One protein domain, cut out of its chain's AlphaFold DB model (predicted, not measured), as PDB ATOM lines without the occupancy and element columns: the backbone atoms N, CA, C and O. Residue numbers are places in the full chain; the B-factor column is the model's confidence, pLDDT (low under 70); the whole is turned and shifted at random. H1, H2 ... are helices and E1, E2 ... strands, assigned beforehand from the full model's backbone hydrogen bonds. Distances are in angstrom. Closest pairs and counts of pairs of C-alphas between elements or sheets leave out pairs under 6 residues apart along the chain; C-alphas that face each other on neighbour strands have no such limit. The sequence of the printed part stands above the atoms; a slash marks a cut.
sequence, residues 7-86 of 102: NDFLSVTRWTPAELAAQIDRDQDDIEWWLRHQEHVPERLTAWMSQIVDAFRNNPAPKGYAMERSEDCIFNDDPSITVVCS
ATOM      1  N   ASN A   7     -22.993  18.879  15.118       89.94
ATOM      2  CA  ASN A   7     -23.787  20.111  15.134       89.94
ATOM      3  C   ASN A   7     -24.428  20.426  13.774       89.94
ATOM      4  O   ASN A   7     -25.601  20.798  13.726       89.94
ATOM      5  N   ASP A   8     -23.692  20.264  12.670       87.94
ATOM      6  CA  ASP A   8     -24.241  20.444  11.318       87.94
ATOM      7  C   ASP A   8     -25.393  19.472  11.070       87.94
ATOM      8  O   ASP A   8     -26.455  19.866  10.581       87.94
ATOM      9  N   PHE A   9     -25.192  18.213  11.459       87.44
ATOM     10  CA  PHE A   9     -26.201  17.173  11.354       87.44
ATOM     11  C   PHE A   9     -27.469  17.534  12.135       87.44
ATOM     12  O   PHE A   9     -28.536  17.627  11.531       87.44
ATOM     13  N   LEU A  10     -27.362  17.819  13.439       86.81
ATOM     14  CA  LEU A  10     -28.519  18.163  14.278       86.81
ATOM     15  C   LEU A  10     -29.225  19.445  13.810       86.81
ATOM     16  O   LEU A  10     -30.447  19.557  13.889       86.81
ATOM     17  N   SER A  11     -28.479  20.416  13.277       84.62
ATOM     18  CA  SER A  11     -29.053  21.650  12.731       84.62
ATOM     19  C   SER A  11     -29.920  21.387  11.495       84.62
ATOM     20  O   SER A  11     -30.998  21.975  11.347       84.62
ATOM     21  N   VAL A  12     -29.475  20.480  10.621       79.56
ATOM     22  CA  VAL A  12     -30.174  20.114   9.385       79.56
ATOM     23  C   VAL A  12     -31.364  19.198   9.664       79.56
ATOM     24  O   VAL A  12     -32.456  19.454   9.156       79.56
ATOM     25  N   THR A  13     -31.184  18.175  10.498       76.81
ATOM     26  CA  THR A  13     -32.235  17.197  10.823       76.81
ATOM     27  C   THR A  13     -33.232  17.702  11.858       76.81
ATOM     28  O   THR A  13     -34.328  17.157  11.962       76.81
ATOM     29  N   ARG A  14     -32.875  18.752  12.611       79.25
ATOM     30  CA  ARG A  14     -33.648  19.291  13.745       79.25
ATOM     31  C   ARG A  14     -33.858  18.295  14.881       79.25
ATOM     32  O   ARG A  14     -34.750  18.503  15.699       79.25
ATOM     33  N   TRP A  15     -33.038  17.253  14.947       81.69
ATOM     34  CA  TRP A  15     -33.067  16.314  16.056       81.69
ATOM     35  C   TRP A  15     -32.488  16.911  17.330       81.69
ATOM     36  O   TRP A  15     -31.541  17.701  17.320       81.69
ATOM     37  N   THR A  16     -33.049  16.467  18.441       86.50
ATOM     38  CA  THR A  16     -32.433  16.572  19.757       86.50
ATOM     39  C   THR A  16     -31.350  15.496  19.928       86.50
ATOM     40  O   THR A  16     -31.398  14.460  19.256       86.50
ATOM     41  N   PRO A  17     -30.389  15.682  20.851       89.06
ATOM     42  CA  PRO A  17     -29.424  14.637  21.190       89.06
ATOM     43  C   PRO A  17     -30.089  13.311  21.582       89.06
ATOM     44  O   PRO A  17     -29.622  12.257  21.167       89.06
ATOM     45  N   ALA A  18     -31.214  13.364  22.302       85.94
ATOM     46  CA  ALA A  18     -31.989  12.188  22.693       85.94
ATOM     47  C   ALA A  18     -32.580  11.429  21.490       85.94
ATOM     48  O   ALA A  18     -32.533  10.203  21.448       85.94
ATOM     49  N   GLU A  19     -33.112  12.146  20.494       81.31
ATOM     50  CA  GLU A  19     -33.645  11.532  19.268       81.31
ATOM     51  C   GLU A  19     -32.534  10.871  18.445       81.31
ATOM     52  O   GLU A  19     -32.720   9.757  17.954       81.31
ATOM     53  N   LEU A  20     -31.357  11.504  18.345       85.44
ATOM     54  CA  LEU A  20     -30.193  10.875  17.719       85.44
ATOM     55  C   LEU A  20     -29.741   9.632  18.496       85.44
ATOM     56  O   LEU A  20     -29.485   8.603  17.881       85.44
ATOM     57  N   ALA A  21     -29.663   9.717  19.823       86.81
ATOM     58  CA  ALA A  21     -29.248   8.615  20.686       86.81
ATOM     59  C   ALA A  21     -30.140   7.381  20.487       86.81
ATOM     60  O   ALA A  21     -29.641   6.297  20.188       86.81
ATOM     61  N   ALA A  22     -31.462   7.576  20.521       81.88
ATOM     62  CA  ALA A  22     -32.436   6.523  20.254       81.88
ATOM     63  C   ALA A  22     -32.271   5.925  18.847       81.88
ATOM     64  O   ALA A  22     -32.319   4.709  18.676       81.88
ATOM     65  N   GLN A  23     -32.019   6.765  17.840       79.50
ATOM     66  CA  GLN A  23     -31.848   6.320  16.457       79.50
ATOM     67  C   GLN A  23     -30.645   5.386  16.262       79.50
ATOM     68  O   GLN A  23     -30.679   4.477  15.424       79.50
ATOM     69  N   ILE A  24     -29.549   5.636  16.977       83.06
ATOM     70  CA  ILE A  24     -28.303   4.876  16.821       83.06
ATOM     71  C   ILE A  24     -28.082   3.860  17.945       83.06
ATOM     72  O   ILE A  24     -27.002   3.278  18.006       83.06
ATOM     73  N   ASP A  25     -29.099   3.629  18.781       82.50
ATOM     74  CA  ASP A  25     -29.056   2.714  19.927       82.50
ATOM     75  C   ASP A  25     -27.888   3.034  20.883       82.50
ATOM     76  O   ASP A  25     -27.003   2.219  21.161       82.50
ATOM     77  N   ARG A  26     -27.837   4.299  21.318       85.12
ATOM     78  CA  ARG A  26     -26.844   4.849  22.253       85.12
ATOM     79  C   ARG A  26     -27.511   5.628  23.374       85.12
ATOM     80  O   ARG A  26     -28.672   6.021  23.265       85.12
ATOM     81  N   ASP A  27     -26.740   5.896  24.420       91.25
ATOM     82  CA  ASP A  27     -27.158   6.799  25.482       91.25
ATOM     83  C   ASP A  27     -27.047   8.259  25.031       91.25
ATOM     84  O   ASP A  27     -26.163   8.645  24.261       91.25
ATOM     85  N   GLN A  28     -27.950   9.105  25.528       92.81
ATOM     86  CA  GLN A  28     -27.924  10.542  25.240       92.81
ATOM     87  C   GLN A  28     -26.596  11.185  25.669       92.81
ATOM     88  O   GLN A  28     -26.090  12.067  24.972       92.81
ATOM     89  N   ASP A  29     -26.019  10.714  26.774       94.56
ATOM     90  CA  ASP A  29     -24.756  11.214  27.315       94.56
ATOM     91  C   ASP A  29     -23.593  11.037  26.326       94.56
ATOM     92  O   ASP A  29     -22.731  11.915  26.239       94.56
ATOM     93  N   ASP A  30     -23.600   9.966  25.520       91.38
ATOM     94  CA  ASP A  30     -22.606   9.750  24.463       91.38
ATOM     95  C   ASP A  30     -22.696  10.853  23.402       91.38
ATOM     96  O   ASP A  30     -21.684  11.431  22.999       91.38
ATOM     97  N   ILE A  31     -23.921  11.199  22.987       93.19
ATOM     98  CA  ILE A  31     -24.167  12.253  21.996       93.19
ATOM     99  C   ILE A  31     -23.731  13.610  22.543       93.19
ATOM    100  O   ILE A  31     -23.048  14.374  21.860       93.19
ATOM    101  N   GLU A  32     -24.097  13.919  23.784       94.38
ATOM    102  CA  GLU A  32     -23.708  15.170  24.428       94.38
ATOM    103  C   GLU A  32     -22.198  15.283  24.618       94.38
ATOM    104  O   GLU A  32     -21.626  16.370  24.479       94.38
ATOM    105  N   TRP A  33     -21.536  14.170  24.927       95.25
ATOM    106  CA  TRP A  33     -20.090  14.130  25.025       95.25
ATOM    107  C   TRP A  33     -19.435  14.362  23.659       95.25
ATOM    108  O   TRP A  33     -18.547  15.214  23.562       95.25
ATOM    109  N   TRP A  34     -19.926  13.717  22.597       94.56
ATOM    110  CA  TRP A  34     -19.453  13.920  21.224       94.56
ATOM    111  C   TRP A  34     -19.678  15.334  20.688       94.56
ATOM    112  O   TRP A  34     -18.836  15.835  19.945       94.56
ATOM    113  N   LEU A  35     -20.745  16.027  21.101       92.75
ATOM    114  CA  LEU A  35     -20.962  17.438  20.740       92.75
ATOM    115  C   LEU A  35     -19.820  18.352  21.203       92.75
ATOM    116  O   LEU A  35     -19.595  19.407  20.608       92.75
ATOM    117  N   ARG A  36     -19.107  17.954  22.263       92.88
ATOM    118  CA  ARG A  36     -17.955  18.674  22.824       92.88
ATOM    119  C   ARG A  36     -16.607  18.112  22.356       92.88
ATOM    120  O   ARG A  36     -15.607  18.809  22.480       92.88
ATOM    121  N   HIS A  37     -16.598  16.893  21.817       93.56
ATOM    122  CA  HIS A  37     -15.412  16.108  21.462       93.56
ATOM    123  C   HIS A  37     -15.583  15.504  20.062       93.56
ATOM    124  O   HIS A  37     -15.674  14.287  19.882       93.56
ATOM    125  N   GLN A  38     -15.699  16.375  19.058       89.31
ATOM    126  CA  GLN A  38     -16.043  16.002  17.683       89.31
ATOM    127  C   GLN A  38     -15.050  14.999  17.069       89.31
ATOM    128  O   GLN A  38     -15.430  14.171  16.245       89.31
ATOM    129  N   GLU A  39     -13.784  15.056  17.469       89.06
ATOM    130  CA  GLU A  39     -12.710  14.150  17.061       89.06
ATOM    131  C   GLU A  39     -12.917  12.702  17.524       89.06
ATOM    132  O   GLU A  39     -12.327  11.784  16.960       89.06
ATOM    133  N   HIS A  40     -13.773  12.496  18.524       91.00
ATOM    134  CA  HIS A  40     -14.115  11.183  19.051       91.00
ATOM    135  C   HIS A  40     -15.426  10.623  18.491       91.00
ATOM    136  O   HIS A  40     -15.830   9.516  18.859       91.00
ATOM    137  N   VAL A  41     -16.087  11.357  17.592       89.12
ATOM    138  CA  VAL A  41     -17.245  10.845  16.861       89.12
ATOM    139  C   VAL A  41     -16.789   9.670  15.992       89.12
ATOM    140  O   VAL A  41     -15.861   9.832  15.192       89.12
ATOM    141  N   PRO A  42     -17.437   8.492  16.092       88.94
ATOM    142  CA  PRO A  42     -17.084   7.347  15.267       88.94
ATOM    143  C   PRO A  42     -17.104   7.702  13.777       88.94
ATOM    144  O   PRO A  42     -18.075   8.273  13.282       88.94
ATOM    145  N   GLU A  43     -16.067   7.312  13.034       86.31
ATOM    146  CA  GLU A  43     -15.949   7.614  11.598       86.31
ATOM    147  C   GLU A  43     -17.180   7.143  10.805       86.31
ATOM    148  O   GLU A  43     -17.674   7.851   9.929       86.31
ATOM    149  N   ARG A  44     -17.744   5.992  11.190       80.44
ATOM    150  CA  ARG A  44     -18.990   5.455  10.621       80.44
ATOM    151  C   ARG A  44     -20.184   6.387  10.823       80.44
ATOM    152  O   ARG A  44     -20.947   6.614   9.888       80.44
ATOM    153  N   LEU A  45     -20.324   6.955  12.022       84.19
ATOM    154  CA  LEU A  45     -21.380   7.920  12.319       84.19
ATOM    155  C   LEU A  45     -21.178   9.185  11.477       84.19
ATOM    156  O   LEU A  45     -22.124   9.670  10.867       84.19
ATOM    157  N   THR A  46     -19.939   9.660  11.348       86.88
ATOM    158  CA  THR A  46     -19.589  10.805  10.492       86.88
ATOM    159  C   THR A  46     -19.929  10.570   9.017       86.88
ATOM    160  O   THR A  46     -20.488  11.457   8.367       86.88
ATOM    161  N   ALA A  47     -19.641   9.381   8.479       83.56
ATOM    162  CA  ALA A  47     -19.970   9.019   7.101       83.56
ATOM    163  C   ALA A  47     -21.490   9.002   6.861       83.56
ATOM    164  O   ALA A  47     -21.972   9.599   5.898       83.56
ATOM    165  N   TRP A  48     -22.246   8.387   7.773       83.12
ATOM    166  CA  TRP A  48     -23.709   8.354   7.727       83.12
ATOM    167  C   TRP A  48     -24.328   9.759   7.829       83.12
ATOM    168  O   TRP A  48     -25.143  10.145   6.990       83.12
ATOM    169  N   MET A  49     -23.874  10.576   8.786       85.50
ATOM    170  CA  MET A  49     -24.316  11.969   8.927       85.50
ATOM    171  C   MET A  49     -24.034  12.791   7.666       85.50
ATOM    172  O   MET A  49     -24.859  13.619   7.276       85.50
ATOM    173  N   SER A  50     -22.890  12.555   7.014       84.44
ATOM    174  CA  SER A  50     -22.512  13.279   5.800       84.44
ATOM    175  C   SER A  50     -23.488  13.011   4.655       84.44
ATOM    176  O   SER A  50     -23.990  13.954   4.049       84.44
ATOM    177  N   GLN A  51     -23.842  11.741   4.424       78.19
ATOM    178  CA  GLN A  51     -24.826  11.360   3.402       78.19
ATOM    179  C   GLN A  51     -26.191  12.013   3.646       78.19
ATOM    180  O   GLN A  51     -26.842  12.482   2.713       78.19
ATOM    181  N   ILE A  52     -26.612  12.086   4.909       76.88
ATOM    182  CA  ILE A  52     -27.888  12.688   5.299       76.88
ATOM    183  C   ILE A  52     -27.892  14.192   5.067       76.88
ATOM    184  O   ILE A  52     -28.827  14.728   4.470       76.88
ATOM    185  N   VAL A  53     -26.853  14.889   5.523       80.31
ATOM    186  CA  VAL A  53     -26.776  16.338   5.334       80.31
ATOM    187  C   VAL A  53     -26.665  16.683   3.850       80.31
ATOM    188  O   VAL A  53     -27.315  17.630   3.410       80.31
ATOM    189  N   ASP A  54     -25.926  15.905   3.061       80.12
ATOM    190  CA  ASP A  54     -25.854  16.098   1.611       80.12
ATOM    191  C   ASP A  54     -27.214  15.872   0.936       80.12
ATOM    192  O   ASP A  54     -27.612  16.664   0.077       80.12
ATOM    193  N   ALA A  55     -27.981  14.861   1.354       73.88
ATOM    194  CA  ALA A  55     -29.340  14.647   0.858       73.88
ATOM    195  C   ALA A  55     -30.253  15.851   1.155       73.88
ATOM    196  O   ALA A  55     -30.944  16.337   0.260       73.88
ATOM    197  N   PHE A  56     -30.203  16.395   2.374       71.62
ATOM    198  CA  PHE A  56     -30.988  17.572   2.764       71.62
ATOM    199  C   PHE A  56     -30.529  18.865   2.084       71.62
ATOM    200  O   PHE A  56     -31.350  19.730   1.791       71.62
ATOM    201  N   ARG A  57     -29.230  19.032   1.826       73.06
ATOM    202  CA  ARG A  57     -28.719  20.204   1.100       73.06
ATOM    203  C   ARG A  57     -29.184  20.212  -0.353       73.06
ATOM    204  O   ARG A  57     -29.512  21.275  -0.871       73.06
ATOM    205  N   ASN A  58     -29.235  19.042  -0.988       70.56
ATOM    206  CA  ASN A  58     -29.659  18.904  -2.382       70.56
ATOM    207  C   ASN A  58     -31.187  18.872  -2.547       70.56
ATOM    208  O   ASN A  58     -31.699  19.303  -3.579       70.56
ATOM    209  N   ASN A  59     -31.919  18.377  -1.547       66.62
ATOM    210  CA  ASN A  59     -33.377  18.324  -1.548       66.62
ATOM    211  C   ASN A  59     -33.919  18.542  -0.123       66.62
ATOM    212  O   ASN A  59     -34.181  17.571   0.597       66.62
ATOM    213  N   PRO A  60     -34.046  19.803   0.328       59.88
ATOM    214  CA  PRO A  60     -34.395  20.099   1.709       59.88
ATOM    215  C   PRO A  60     -35.809  19.625   2.022       59.88
ATOM    216  O   PRO A  60     -36.779  20.054   1.391       59.88
ATOM    217  N   ALA A  61     -35.935  18.765   3.036       55.09
ATOM    218  CA  ALA A  61     -37.242  18.396   3.550       55.09
ATOM    219  C   ALA A  61     -37.962  19.657   4.078       55.09
ATOM    220  O   ALA A  61     -37.312  20.567   4.613       55.09
ATOM    221  N   PRO A  62     -39.298  19.751   3.941       53.28
ATOM    222  CA  PRO A  62     -40.042  20.884   4.476       53.28
ATOM    223  C   PRO A  62     -39.842  21.028   5.993       53.28
ATOM    224  O   PRO A  62     -39.433  20.098   6.688       53.28
ATOM    225  N   LYS A  63     -40.158  22.206   6.541       52.47
ATOM    226  CA  LYS A  63     -40.090  22.422   7.995       52.47
ATOM    227  C   LYS A  63     -41.004  21.422   8.714       52.47
ATOM    228  O   LYS A  63     -42.180  21.327   8.377       52.47
ATOM    229  N   GLY A  64     -40.461  20.724   9.713       50.47
ATOM    230  CA  GLY A  64     -41.184  19.683  10.444       50.47
ATOM    231  C   GLY A  64     -41.138  18.325   9.745       50.47
ATOM    232  O   GLY A  64     -42.169  17.712   9.502       50.47
ATOM    233  N   TYR A  65     -39.950  17.846   9.388       51.19
ATOM    234  CA  TYR A  65     -39.716  16.463   8.969       51.19
ATOM    235  C   TYR A  65     -38.619  15.893   9.866       51.19
ATOM    236  O   TYR A  65     -37.661  16.595  10.181       51.19
ATOM    237  N   ALA A  66     -38.798  14.654  10.313       58.22
ATOM    238  CA  ALA A  66     -37.841  13.906  11.112       58.22
ATOM    239  C   ALA A  66     -37.377  12.698  10.299       58.22
ATOM    240  O   ALA A  66     -38.145  12.128   9.529       58.22
ATOM    241  N   MET A  67     -36.119  12.310  10.441       64.38
ATOM    242  CA  MET A  67     -35.644  11.065   9.853       64.38
ATOM    243  C   MET A  67     -36.030   9.879  10.754       64.38
ATOM    244  O   MET A  67     -36.262  10.052  11.948       64.38
ATOM    245  N   GLU A  68     -36.138   8.690  10.181       60.69
ATOM    246  CA  GLU A  68     -36.411   7.440  10.883       60.69
ATOM    247  C   GLU A  68     -35.512   6.353  10.290       60.69
ATOM    248  O   GLU A  68     -35.232   6.352   9.087       60.69
ATOM    249  N   ARG A  69     -35.000   5.459  11.137       61.34
ATOM    250  CA  ARG A  69     -34.287   4.264  10.682       61.34
ATOM    251  C   ARG A  69     -35.339   3.185  10.497       61.34
ATOM    252  O   ARG A  69     -36.180   3.025  11.371       61.34
ATOM    253  N   SER A  70     -35.291   2.446   9.392       58.44
ATOM    254  CA  SER A  70     -36.152   1.269   9.248       58.44
ATOM    255  C   SER A  70     -35.916   0.307  10.421       58.44
ATOM    256  O   SER A  70     -34.765   0.099  10.808       58.44
ATOM    257  N   GLU A  71     -36.986  -0.268  10.982       57.22
ATOM    258  CA  GLU A  71     -36.914  -1.214  12.111       57.22
ATOM    259  C   GLU A  71     -36.006  -2.423  11.811       57.22
ATOM    260  O   GLU A  71     -35.358  -2.947  12.715       57.22
ATOM    261  N   ASP A  72     -35.880  -2.806  10.536       54.81
ATOM    262  CA  ASP A  72     -35.034  -3.917  10.079       54.81
ATOM    263  C   ASP A  72     -33.561  -3.523   9.855       54.81
ATOM    264  O   ASP A  72     -32.702  -4.371   9.606       54.81
ATOM    265  N   CYS A  73     -33.239  -2.232   9.935       50.41
ATOM    266  CA  CYS A  73     -31.895  -1.727   9.705       50.41
ATOM    267  C   CYS A  73     -31.117  -1.726  11.024       50.41
ATOM    268  O   CYS A  73     -31.498  -1.074  11.998       50.41
ATOM    269  N   ILE A  74     -29.990  -2.435  11.059       52.72
ATOM    270  CA  ILE A  74     -29.053  -2.442  12.189       52.72
ATOM    271  C   ILE A  74     -27.943  -1.426  11.891       52.72
ATOM    272  O   ILE A  74     -27.528  -1.296  10.740       52.72
ATOM    273  N   PHE A  75     -27.412  -0.735  12.907       50.38
ATOM    274  CA  PHE A  75     -26.223   0.129  12.784       50.38
ATOM    275  C   PHE A  75     -24.929  -0.707  12.592       50.38
ATOM    276  O   PHE A  75     -23.939  -0.540  13.294       50.38
ATOM    277  N   ASN A  76     -24.961  -1.651  11.648       48.78
ATOM    278  CA  ASN A  76     -23.895  -2.569  11.245       48.78
ATOM    279  C   ASN A  76     -23.590  -2.396   9.745       48.78
ATOM    280  O   ASN A  76     -23.453  -3.380   9.029       48.78
ATOM    281  N   ASP A  77     -23.491  -1.148   9.275       44.59
ATOM    282  CA  ASP A  77     -23.154  -0.773   7.887       44.59
ATOM    283  C   ASP A  77     -24.318  -0.735   6.863       44.59
ATOM    284  O   ASP A  77     -24.055  -0.604   5.669       44.59
ATOM    285  N   ASP A  78     -25.591  -0.752   7.288       44.03
ATOM    286  CA  ASP A  78     -26.737  -0.465   6.400       44.03
ATOM    287  C   ASP A  78     -27.176   1.017   6.518       44.03
ATOM    288  O   ASP A  78     -27.588   1.454   7.597       44.03
ATOM    289  N   PRO A  79     -27.064   1.828   5.446       48.38
ATOM    290  CA  PRO A  79     -27.405   3.246   5.454       48.38
ATOM    291  C   PRO A  79     -28.866   3.530   5.059       48.38
ATOM    292  O   PRO A  79     -29.121   4.589   4.493       48.38
ATOM    293  N   SER A  80     -29.834   2.634   5.287       49.88
ATOM    294  CA  SER A  80     -31.229   2.895   4.884       49.88
ATOM    295  C   SER A  80     -31.788   4.210   5.486       49.88
ATOM    296  O   SER A  80     -31.995   4.352   6.692       49.88
ATOM    297  N   ILE A  81     -31.986   5.227   4.632       54.06
ATOM    298  CA  ILE A  81     -32.509   6.553   5.005       54.06
ATOM    299  C   ILE A  81     -34.024   6.564   4.787       54.06
ATOM    300  O   ILE A  81     -34.469   6.490   3.639       54.06
ATOM    301  N   THR A  82     -34.813   6.780   5.843       53.28
ATOM    302  CA  THR A  82     -36.245   7.094   5.707       53.28
ATOM    303  C   THR A  82     -36.530   8.502   6.228       53.28
ATOM    304  O   THR A  82     -36.240   8.835   7.372       53.28
ATOM    305  N   VAL A  83     -37.099   9.365   5.382       53.75
ATOM    306  CA  VAL A  83     -37.520  10.730   5.746       53.75
ATOM    307  C   VAL A  83     -39.016  10.720   6.057       53.75
ATOM    308  O   VAL A  83     -39.823  10.384   5.192       53.75
ATOM    309  N   VAL A  84     -39.400  11.116   7.272       55.22
ATOM    310  CA  VAL A  84     -40.777  11.052   7.782       55.22
ATOM    311  C   VAL A  84     -41.304  12.450   8.114       55.22
ATOM    312  O   VAL A  84     -40.606  13.319   8.628       55.22
ATOM    313  N   CYS A  85     -42.574  12.701   7.806       48.22
ATOM    314  CA  CYS A  85     -43.240  13.966   8.118       48.22
ATOM    315  C   CYS A  85     -43.456  14.113   9.637       48.22
ATOM    316  O   CYS A  85     -44.126  13.276  10.244       48.22
ATOM    317  N   SER A  86     -42.968  15.196  10.260       44.19
ATOM    318  CA  SER A  86     -43.139  15.440  11.706       44.19
ATOM    319  C   SER A  86     -44.586  15.732  12.095       44.19
ATOM    320  O   SER A  86     -44.915  15.674  13.275       44.19
TER     321      SER A  86
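Overview. This is residues 7 to 86 of the 102 residues of an uncharacterized protein of Gluconobacter frateurii NBRC 103465 (UniProt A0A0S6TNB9). Two helix pairs, H1 with H4 and H2 with H3, make a mostly helical body, with H3 at one end of its longest axis and the small hairpin of E1 and E2 at the other. The longest helix, H4, lies along one side and H2 on the side away from it, while the long link at residues 69 to 81 loops out away from H1. The 80 printed residues hold four named helices, then two antiparallel strands; the whole is compact and rounded, with a radius of gyration of the C-alphas of 12.1 A and spans of 30 by 26 by 20 A.

Arrangement. Start at H1, residues 7 to 13, which touches residues 49 to 56 of H4, residues 43 to 58, at a steep tilt of 50 degrees; their closest C-alphas, Phe 9 and Met 49, are 6.0 A apart. Next, H2, residues 17 to 23, touches H3, residues 28 to 36, opposite ways at a steep tilt of 58 degrees; Ala 18 and Gln 28 have the closest C-alphas, 5.1 A apart. H3 and H4 are apart. Last, E1, residues 65 to 68, and E2, residues 82 to 85, form a hairpin at 144 degrees, with N 66 and O 84 at 2.8 A. Every O i to N i+4 pair is within hydrogen-bond range in H1, H2 and H4, and 4 of 5 in H3.

Along the chain. Find C-alpha 7 at (-23.787, 20.111, 15.134), where H1 begins. H4 runs 22.6 A from C-alpha 43 at (-15.949, 7.614, 11.598), H3 13.1 A. E2 ends at C-alpha 85, (-43.240, 13.966, 8.118).

Size, cuts and confidence. The C-alphas of Glu 39 and Cys 85 are farthest apart, 31.8 A. The printed part has no cut, and the link from E1 to E2 is long. Residues 59 to 86 have pLDDT under 70.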